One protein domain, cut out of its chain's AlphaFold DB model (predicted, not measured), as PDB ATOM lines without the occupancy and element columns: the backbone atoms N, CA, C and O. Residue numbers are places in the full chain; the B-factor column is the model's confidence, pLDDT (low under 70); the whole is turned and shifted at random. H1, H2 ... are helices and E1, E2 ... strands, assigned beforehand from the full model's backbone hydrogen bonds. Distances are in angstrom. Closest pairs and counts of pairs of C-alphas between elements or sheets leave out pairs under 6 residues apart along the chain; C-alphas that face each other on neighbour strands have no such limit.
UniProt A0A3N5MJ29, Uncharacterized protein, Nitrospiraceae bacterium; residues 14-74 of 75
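Overview. This is residues 14 to 74 of the 75 residues of an uncharacterized protein of Nitrospiraceae bacterium (UniProt A0A3N5MJ29). Three small two-stranded hairpins stand in a row, E1 and E2, then E3 and E4, then E5 and E6; the short helix H1 joins the first to the second, and the longer H2 packs on E5 and extends the far end. The printed part has 61 residues with two named helices and six named strands, in the order E1 E2 H1 E3 E4 E5 E6 H2, and its class is mixed. Each hairpin is a separate antiparallel sheet. The whole is elongated, spanning 42 by 22 by 16 A, yet only just compact, close to loose, with a radius of gyration of the C-alphas of 12.6 A.

Arrangement. E1, residues 14 to 17, and E2, residues 24 to 28, form an antiparallel hairpin at 140 degrees, with N 16 and O 25 2.8 A apart, within hydrogen-bond range. H1, residues 29 to 34, follows by a tight link. E3, residues 35 to 38, and E4, residues 45 to 47, form a hairpin at 146 degrees, with N 36 and O 46 at 2.9 A. E1 and E3 are apart. E5, residues 52 to 54, and E6, residues 60 to 62, form a hairpin at 131 degrees, with N 53 and O 61 at 2.9 A. The closest C-alphas of E4 and E6 are those of Leu 46 and Cys 62, 6.5 A apart. H2, residues 63 to 72, comes closest to E5 at the C-alphas of Gly 53 and Ser 66, 5.2 A apart. In H1 and H2 every O i to N i+4 pair is within hydrogen-bond range.

Along the chain. E1 begins at C-alpha 14, (-57.312, 15.723, 18.426), and is 10.0 A long; E2 is 13.2 A, H1 8.6 A, E3 8.2 A, E4 6.5 A, E5 6.9 A and E6 7.0 A. H2, 14.3 A, ends at C-alpha 72, (-22.330, -0.354, 21.022).

Size, cuts and confidence. The C-alphas of Ser 14 and Asp 74, the two farthest apart, are 42.3 A apart. The printed part has no cut and no long link. Mean pLDDT of the printed part is 92.3; residues 72 to 74 are under 70.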
ATOM      1  N   SER A  14     -56.685  16.659  19.364       96.00
ATOM      2  CA  SER A  14     -57.312  15.723  18.426       96.00
ATOM      3  C   SER A  14     -56.700  14.330  18.563       96.00
ATOM      4  O   SER A  14     -55.594  14.177  19.085       96.00
ATOM      5  N   SER A  15     -57.436  13.292  18.161       96.50
ATOM      6  CA  SER A  15     -56.895  11.935  18.157       96.50
ATOM      7  C   SER A  15     -55.953  11.744  16.972       96.50
ATOM      8  O   SER A  15     -56.253  12.100  15.835       96.50
ATOM      9  N   TRP A  16     -54.810  11.131  17.245       96.44
ATOM     10  CA  TRP A  16     -53.858  10.660  16.258       96.44
ATOM     11  C   TRP A  16     -53.619   9.174  16.488       96.44
ATOM     12  O   TRP A  16     -53.355   8.741  17.612       96.44
ATOM     13  N   LYS A  17     -53.739   8.386  15.422       97.44
ATOM     14  CA  LYS A  17     -53.572   6.937  15.484       97.44
ATOM     15  C   LYS A  17     -52.151   6.567  15.094       97.44
ATOM     16  O   LYS A  17     -51.696   6.901  14.001       97.44
ATOM     17  N   HIS A  18     -51.480   5.843  15.977       96.44
ATOM     18  CA  HIS A  18     -50.136   5.356  15.741       96.44
ATOM     19  C   HIS A  18     -50.110   4.418  14.526       96.44
ATOM     20  O   HIS A  18     -50.856   3.434  14.511       96.44
ATOM     21  N   PRO A  19     -49.252   4.673  13.523       94.94
ATOM     22  CA  PRO A  19     -49.298   3.959  12.249       94.94
ATOM     23  C   PRO A  19     -48.947   2.470  12.366       94.94
ATOM     24  O   PRO A  19     -49.502   1.668  11.625       94.94
ATOM     25  N   GLU A  20     -48.069   2.086  13.300       93.88
ATOM     26  CA  GLU A  20     -47.618   0.686  13.427       93.88
ATOM     27  C   GLU A  20     -48.488  -0.171  14.356       93.88
ATOM     28  O   GLU A  20     -48.905  -1.259  13.977       93.88
ATOM     29  N   ASN A  21     -48.777   0.302  15.574       93.62
ATOM     30  CA  ASN A  21     -49.502  -0.482  16.582       93.62
ATOM     31  C   ASN A  21     -50.989  -0.100  16.728       93.62
ATOM     32  O   ASN A  21     -51.722  -0.756  17.463       93.62
ATOM     33  N   GLY A  22     -51.452   0.956  16.052       94.81
ATOM     34  CA  GLY A  22     -52.848   1.390  16.084       94.81
ATOM     35  C   GLY A  22     -53.308   2.061  17.382       94.81
ATOM     36  O   GLY A  22     -54.490   2.390  17.476       94.81
ATOM     37  N   THR A  23     -52.416   2.287  18.351       95.69
ATOM     38  CA  THR A  23     -52.719   3.012  19.595       95.69
ATOM     39  C   THR A  23     -53.165   4.435  19.284       95.69
ATOM     40  O   THR A  23     -52.548   5.122  18.470       95.69
ATOM     41  N   GLU A  24     -54.226   4.900  19.936       96.62
ATOM     42  CA  GLU A  24     -54.676   6.285  19.815       96.62
ATOM     43  C   GLU A  24     -54.030   7.171  20.881       96.62
ATOM     44  O   GLU A  24     -54.083   6.881  22.077       96.62
ATOM     45  N   TYR A  25     -53.468   8.291  20.435       96.12
ATOM     46  CA  TYR A  25     -52.918   9.344  21.277       96.12
ATOM     47  C   TYR A  25     -53.694  10.636  21.055       96.12
ATOM     48  O   TYR A  25     -54.094  10.951  19.938       96.12
ATOM     49  N   MET A  26     -53.884  11.415  22.114       97.38
ATOM     50  CA  MET A  26     -54.414  12.772  21.993       97.38
ATOM     51  C   MET A  26     -53.246  13.726  21.755       97.38
ATOM     52  O   MET A  26     -52.322  13.754  22.564       97.38
ATOM     53  N   LEU A  27     -53.267  14.502  20.676       97.06
ATOM     54  CA  LEU A  27     -52.218  15.463  20.327       97.06
ATOM     55  C   LEU A  27     -52.829  16.848  20.091       97.06
ATOM     56  O   LEU A  27     -53.838  16.961  19.393       97.06
ATOM     57  N   CYS A  28     -52.226  17.900  20.655       96.69
ATOM     58  CA  CYS A  28     -52.590  19.266  20.281       96.69
ATOM     59  C   CYS A  28     -52.100  19.570  18.858       96.69
ATOM     60  O   CYS A  28     -51.158  18.936  18.371       96.69
ATOM     61  N   SER A  29     -52.704  20.561  18.202       95.56
ATOM     62  CA  SER A  29     -52.360  20.947  16.824       95.56
ATOM     63  C   SER A  29     -50.863  21.214  16.615       95.56
ATOM     64  O   SER A  29     -50.305  20.838  15.584       95.56
ATOM     65  N   TYR A  30     -50.182  21.818  17.595       95.31
ATOM     66  CA  TYR A  30     -48.739  22.062  17.521       95.31
ATOM     67  C   TYR A  30     -47.933  20.758  17.502       95.31
ATOM     68  O   TYR A  30     -47.140  20.529  16.589       95.31
ATOM     69  N   CYS A  31     -48.164  19.874  18.477       95.94
ATOM     70  CA  CYS A  31     -47.454  18.602  18.572       95.94
ATOM     71  C   CYS A  31     -47.769  17.683  17.392       95.94
ATOM     72  O   CYS A  31     -46.858  17.040  16.883       95.94
ATOM     73  N   LEU A  32     -49.019  17.662  16.919       95.88
ATOM     74  CA  LEU A  32     -49.418  16.893  15.741       95.88
ATOM     75  C   LEU A  32     -48.636  17.327  14.492       95.88
ATOM     76  O   LEU A  32     -48.081  16.481  13.799       95.88
ATOM     77  N   ASN A  33     -48.525  18.635  14.242       95.62
ATOM     78  CA  ASN A  33     -47.744  19.172  13.122       95.62
ATOM     79  C   ASN A  33     -46.230  18.947  13.273       95.62
ATOM     80  O   ASN A  33     -45.492  19.011  12.289       95.62
ATOM     81  N   ALA A  34     -45.758  18.700  14.496       95.88
ATOM     82  CA  ALA A  34     -44.369  18.362  14.762       95.88
ATOM     83  C   ALA A  34     -44.067  16.867  14.570       95.88
ATOM     84  O   ALA A  34     -42.888  16.528  14.486       95.88
ATOM     85  N   VAL A  35     -45.067  15.977  14.493       96.06
ATOM     86  CA  VAL A  35     -44.837  14.539  14.269       96.06
ATOM     87  C   VAL A  35     -44.215  14.319  12.889       96.06
ATOM     88  O   VAL A  35     -44.758  14.734  11.869       96.06
ATOM     89  N   VAL A  36     -43.078  13.622  12.848       95.38
ATOM     90  CA  VAL A  36     -42.349  13.285  11.606       95.38
ATOM     91  C   VAL A  36     -42.306  11.784  11.317       95.38
ATOM     92  O   VAL A  36     -41.687  11.360  10.337       95.38
ATOM     93  N   GLY A  37     -42.942  10.980  12.169       95.38
ATOM     94  CA  GLY A  37     -43.032   9.532  12.044       95.38
ATOM     95  C   GLY A  37     -42.924   8.841  13.395       95.38
ATOM     96  O   GLY A  37     -43.247   9.414  14.436       95.38
ATOM     97  N   VAL A  38     -42.458   7.600  13.358       96.88
ATOM     98  CA  VAL A  38     -42.240   6.746  14.527       96.88
ATOM     99  C   VAL A  38     -40.850   6.121  14.439       96.88
ATOM    100  O   VAL A  38     -40.292   5.998  13.348       96.88
ATOM    101  N   CYS A  39     -40.261   5.811  15.589       96.75
ATOM    102  CA  CYS A  39     -38.950   5.184  15.686       96.75
ATOM    103  C   CYS A  39     -39.017   3.775  15.101       96.75
ATOM    104  O   CYS A  39     -39.822   2.975  15.571       96.75
ATOM    105  N   ALA A  40     -38.129   3.457  14.161       96.44
ATOM    106  CA  ALA A  40     -38.097   2.143  13.518       96.44
ATOM    107  C   ALA A  40     -37.800   0.973  14.480       96.44
ATOM    108  O   ALA A  40     -38.081  -0.173  14.151       96.44
ATOM    109  N   GLU A  41     -37.241   1.247  15.663       95.31
ATOM    110  CA  GLU A  41     -36.808   0.202  16.605       95.31
ATOM    111  C   GLU A  41     -37.735   0.016  17.803       95.31
ATOM    112  O   GLU A  41     -37.898  -1.097  18.295       95.31
ATOM    113  N   CYS A  42     -38.332   1.099  18.304       95.06
ATOM    114  CA  CYS A  42     -39.150   1.056  19.519       95.06
ATOM    115  C   CYS A  42     -40.553   1.635  19.340       95.06
ATOM    116  O   CYS A  42     -41.285   1.758  20.322       95.06
ATOM    117  N   SER A  43     -40.914   2.040  18.118       96.19
ATOM    118  CA  SER A  43     -42.206   2.657  17.797       96.19
ATOM    119  C   SER A  43     -42.517   3.911  18.632       96.19
ATOM    120  O   SER A  43     -43.666   4.297  18.794       96.19
ATOM    121  N   ALA A  44     -41.511   4.580  19.205       95.31
ATOM    122  CA  ALA A  44     -41.725   5.865  19.867       95.31
ATOM    123  C   ALA A  44     -42.133   6.928  18.837       95.31
ATOM    124  O   ALA A  44     -41.569   6.977  17.744       95.31
ATOM    125  N   ILE A  45     -43.072   7.811  19.188       96.00
ATOM    126  CA  ILE A  45     -43.440   8.951  18.338       96.00
ATOM    127  C   ILE A  45     -42.202   9.830  18.142       96.00
ATOM    128  O   ILE A  45     -41.553  10.217  19.112       96.00
ATOM    129  N   LEU A  46     -41.886  10.152  16.889       96.56
ATOM    130  CA  LEU A  46     -40.808  11.075  16.552       96.56
ATOM    131  C   LEU A  46     -41.390  12.453  16.279       96.56
ATOM    132  O   LEU A  46     -42.258  12.610  15.416       96.56
ATOM    133  N   VAL A  47     -40.858  13.459  16.965       95.56
ATOM    134  CA  VAL A  47     -41.198  14.862  16.740       95.56
ATOM    135  C   VAL A  47     -39.991  15.635  16.234       95.56
ATOM    136  O   VAL A  47     -38.863  15.393  16.642       95.56
ATOM    137  N   LYS A  48     -40.234  16.613  15.362       91.75
ATOM    138  CA  LYS A  48     -39.209  17.454  14.726       91.75
ATOM    139  C   LYS A  48     -38.353  18.256  15.718       91.75
ATOM    140  O   LYS A  48     -37.309  18.772  15.338       91.75
ATOM    141  N   LEU A  49     -38.846  18.422  16.945       87.88
ATOM    142  CA  LEU A  49     -38.200  19.178  18.018       87.88
ATOM    143  C   LEU A  49     -37.180  18.338  18.796       87.88
ATOM    144  O   LEU A  49     -36.298  18.912  19.431       87.88
ATOM    145  N   ASP A  50     -37.295  17.011  18.736       90.06
ATOM    146  CA  ASP A  50     -36.392  16.099  19.429       90.06
ATOM    147  C   ASP A  50     -35.210  15.727  18.523       90.06
ATOM    148  O   ASP A  50     -35.353  15.686  17.296       90.06
ATOM    149  N   PRO A  51     -34.035  15.402  19.095       92.06
ATOM    150  CA  PRO A  51     -32.961  14.777  18.339       92.06
ATOM    151  C   PRO A  51     -33.429  13.448  17.729       92.06
ATOM    152  O   PRO A  51     -33.978  12.582  18.418       92.06
ATOM    153  N   ILE A  52     -33.193  13.280  16.428       94.12
ATOM    154  CA  ILE A  52     -33.528  12.069  15.672       94.12
ATOM    155  C   ILE A  52     -32.233  11.493  15.113       94.12
ATOM    156  O   ILE A  52     -31.507  12.182  14.398       94.12
ATOM    157  N   GLY A  53     -31.964  10.232  15.444       94.00
ATOM    158  CA  GLY A  53     -30.860   9.463  14.885       94.00
ATOM    159  C   GLY A  53     -31.270   8.719  13.616       94.00
ATOM    160  O   GLY A  53     -32.451   8.665  13.254       94.00
ATOM    161  N   ILE A  54     -30.286   8.112  12.958       93.88
ATOM    162  CA  ILE A  54     -30.474   7.236  11.802       93.88
ATOM    163  C   ILE A  54     -29.741   5.921  12.083       93.88
ATOM    164  O   ILE A  54     -28.565   5.957  12.434       93.88
ATOM    165  N   ASN A  55     -30.421   4.779  11.955       93.19
ATOM    166  CA  ASN A  55     -29.788   3.467  12.133       93.19
ATOM    167  C   ASN A  55     -28.977   3.042  10.891       93.19
ATOM    168  O   ASN A  55     -28.981   3.719   9.858       93.19
ATOM    169  N   LYS A  56     -28.302   1.888  10.970       92.25
ATOM    170  CA  LYS A  56     -27.458   1.339   9.887       92.25
ATOM    171  C   LYS A  56     -28.243   1.059   8.588       92.25
ATOM    172  O   LYS A  56     -27.652   1.080   7.511       92.25
ATOM    173  N   ASP A  57     -29.565   0.902   8.678       94.19
ATOM    174  CA  ASP A  57     -30.481   0.703   7.544       94.19
ATOM    175  C   ASP A  57     -31.031   2.018   6.953       94.19
ATOM    176  O   ASP A  57     -31.871   2.007   6.051       94.19
ATOM    177  N   GLY A  58     -30.585   3.178   7.449       93.62
ATOM    178  CA  GLY A  58     -31.040   4.488   6.974       93.62
ATOM    179  C   GLY A  58     -32.418   4.909   7.503       93.62
ATOM    180  O   GLY A  58     -33.019   5.851   6.980       93.62
ATOM    181  N   GLN A  59     -32.941   4.235   8.529       95.75
ATOM    182  CA  GLN A  59     -34.249   4.514   9.118       95.75
ATOM    183  C   GLN A  59     -34.140   5.471  10.307       95.75
ATOM    184  O   GLN A  59     -33.159   5.468  11.049       95.75
ATOM    185  N   ARG A  60     -35.178   6.288  10.514       95.06
ATOM    186  CA  ARG A  60     -35.235   7.241  11.631       95.06
ATOM    187  C   ARG A  60     -35.463   6.520  12.953       95.06
ATOM    188  O   ARG A  60     -36.414   5.750  13.091       95.06
ATOM    189  N   ILE A  61     -34.642   6.851  13.941       96.69
ATOM    190  CA  ILE A  61     -34.721   6.310  15.297       96.69
ATOM    191  C   ILE A  61     -34.731   7.439  16.330       96.69
ATOM    192  O   ILE A  61     -34.229   8.537  16.090       96.69
ATOM    193  N   CYS A  62     -35.342   7.196  17.490       96.12
ATOM    194  CA  CYS A  62     -35.366   8.186  18.566       96.12
ATOM    195  C   CYS A  62     -33.971   8.350  19.189       96.12
ATOM    196  O   CYS A  62     -33.134   7.449  19.104       96.12
ATOM    197  N   TYR A  63     -33.737   9.473  19.875       91.81
ATOM    198  CA  TYR A  63     -32.447   9.757  20.515       91.81
ATOM    199  C   TYR A  63     -31.975   8.647  21.473       91.81
ATOM    200  O   TYR A  63     -30.778   8.409  21.586       91.81
ATOM    201  N   LYS A  64     -32.902   7.944  22.144       92.38
ATOM    202  CA  LYS A  64     -32.568   6.837  23.056       92.38
ATOM    203  C   LYS A  64     -32.020   5.628  22.306       92.38
ATOM    204  O   LYS A  64     -31.035   5.055  22.743       92.38
ATOM    205  N   CYS A  65     -32.655   5.261  21.193       94.75
ATOM    206  CA  CYS A  65     -32.153   4.205  20.319       94.75
ATOM    207  C   CYS A  65     -30.796   4.604  19.744       94.75
ATOM    208  O   CYS A  65     -29.856   3.831  19.856       94.75
ATOM    209  N   SER A  66     -30.664   5.837  19.244       92.31
ATOM    210  CA  SER A  66     -29.391   6.345  18.712       92.31
ATOM    211  C   SER A  66     -28.255   6.229  19.729       92.31
ATOM    212  O   SER A  66     -27.223   5.656  19.417       92.31
ATOM    213  N   ALA A  67     -28.479   6.676  20.969       90.44
ATOM    214  CA  ALA A  67     -27.467   6.610  22.019       90.44
ATOM    215  C   ALA A  67     -27.042   5.171  22.370       90.44
ATOM    216  O   ALA A  67     -25.903   4.958  22.763       90.44
ATOM    217  N   MET A  68     -27.936   4.182  22.234       88.19
ATOM    218  CA  MET A  68     -27.576   2.773  22.436       88.19
ATOM    219  C   MET A  68     -26.681   2.238  21.312       88.19
ATOM    220  O   MET A  68     -25.801   1.432  21.593       88.19
ATOM    221  N   HIS A  69     -26.881   2.684  20.067       82.31
ATOM    222  CA  HIS A  69     -25.990   2.326  18.954       82.31
ATOM    223  C   HIS A  69     -24.615   2.961  19.110       82.31
ATOM    224  O   HIS A  69     -23.619   2.272  18.930       82.31
ATOM    225  N   ASP A  70     -24.563   4.230  19.518       75.50
ATOM    226  CA  ASP A  70     -23.299   4.940  19.732       75.50
ATOM    227  C   ASP A  70     -22.454   4.267  20.832       75.50
ATOM    228  O   ASP A  70     -21.243   4.149  20.695       75.50
ATOM    229  N   MET A  71     -23.088   3.755  21.894       72.19
ATOM    230  CA  MET A  71     -22.396   2.984  22.939       72.19
ATOM    231  C   MET A  71     -21.947   1.593  22.477       72.19
ATOM    232  O   MET A  71     -20.985   1.060  23.019       72.19
ATOM    233  N   ALA A  72     -22.655   0.980  21.524       67.56
ATOM    234  CA  ALA A  72     -22.330  -0.354  21.022       67.56
ATOM    235  C   ALA A  72     -21.158  -0.354  20.029       67.56
ATOM    236  O   ALA A  72     -20.521  -1.387  19.855       67.56
ATOM    237  N   ASP A  73     -20.883   0.777  19.372       59.41
ATOM    238  CA  ASP A  73     -19.737   0.929  18.470       59.41
ATOM    239  C   ASP A  73     -18.442   1.357  19.226       59.41
ATOM    240  O   ASP A  73     -17.371   1.387  18.621       59.41
ATOM    241  N   ASP A  74     -18.526   1.645  20.538       59.62
ATOM    242  CA  ASP A  74     -17.408   2.039  21.426       59.62
ATOM    243  C   ASP A  74     -16.774   0.857  22.220       59.62
ATOM    244  O   ASP A  74     -15.829   1.074  22.990       59.62
TER     245      ASP A  74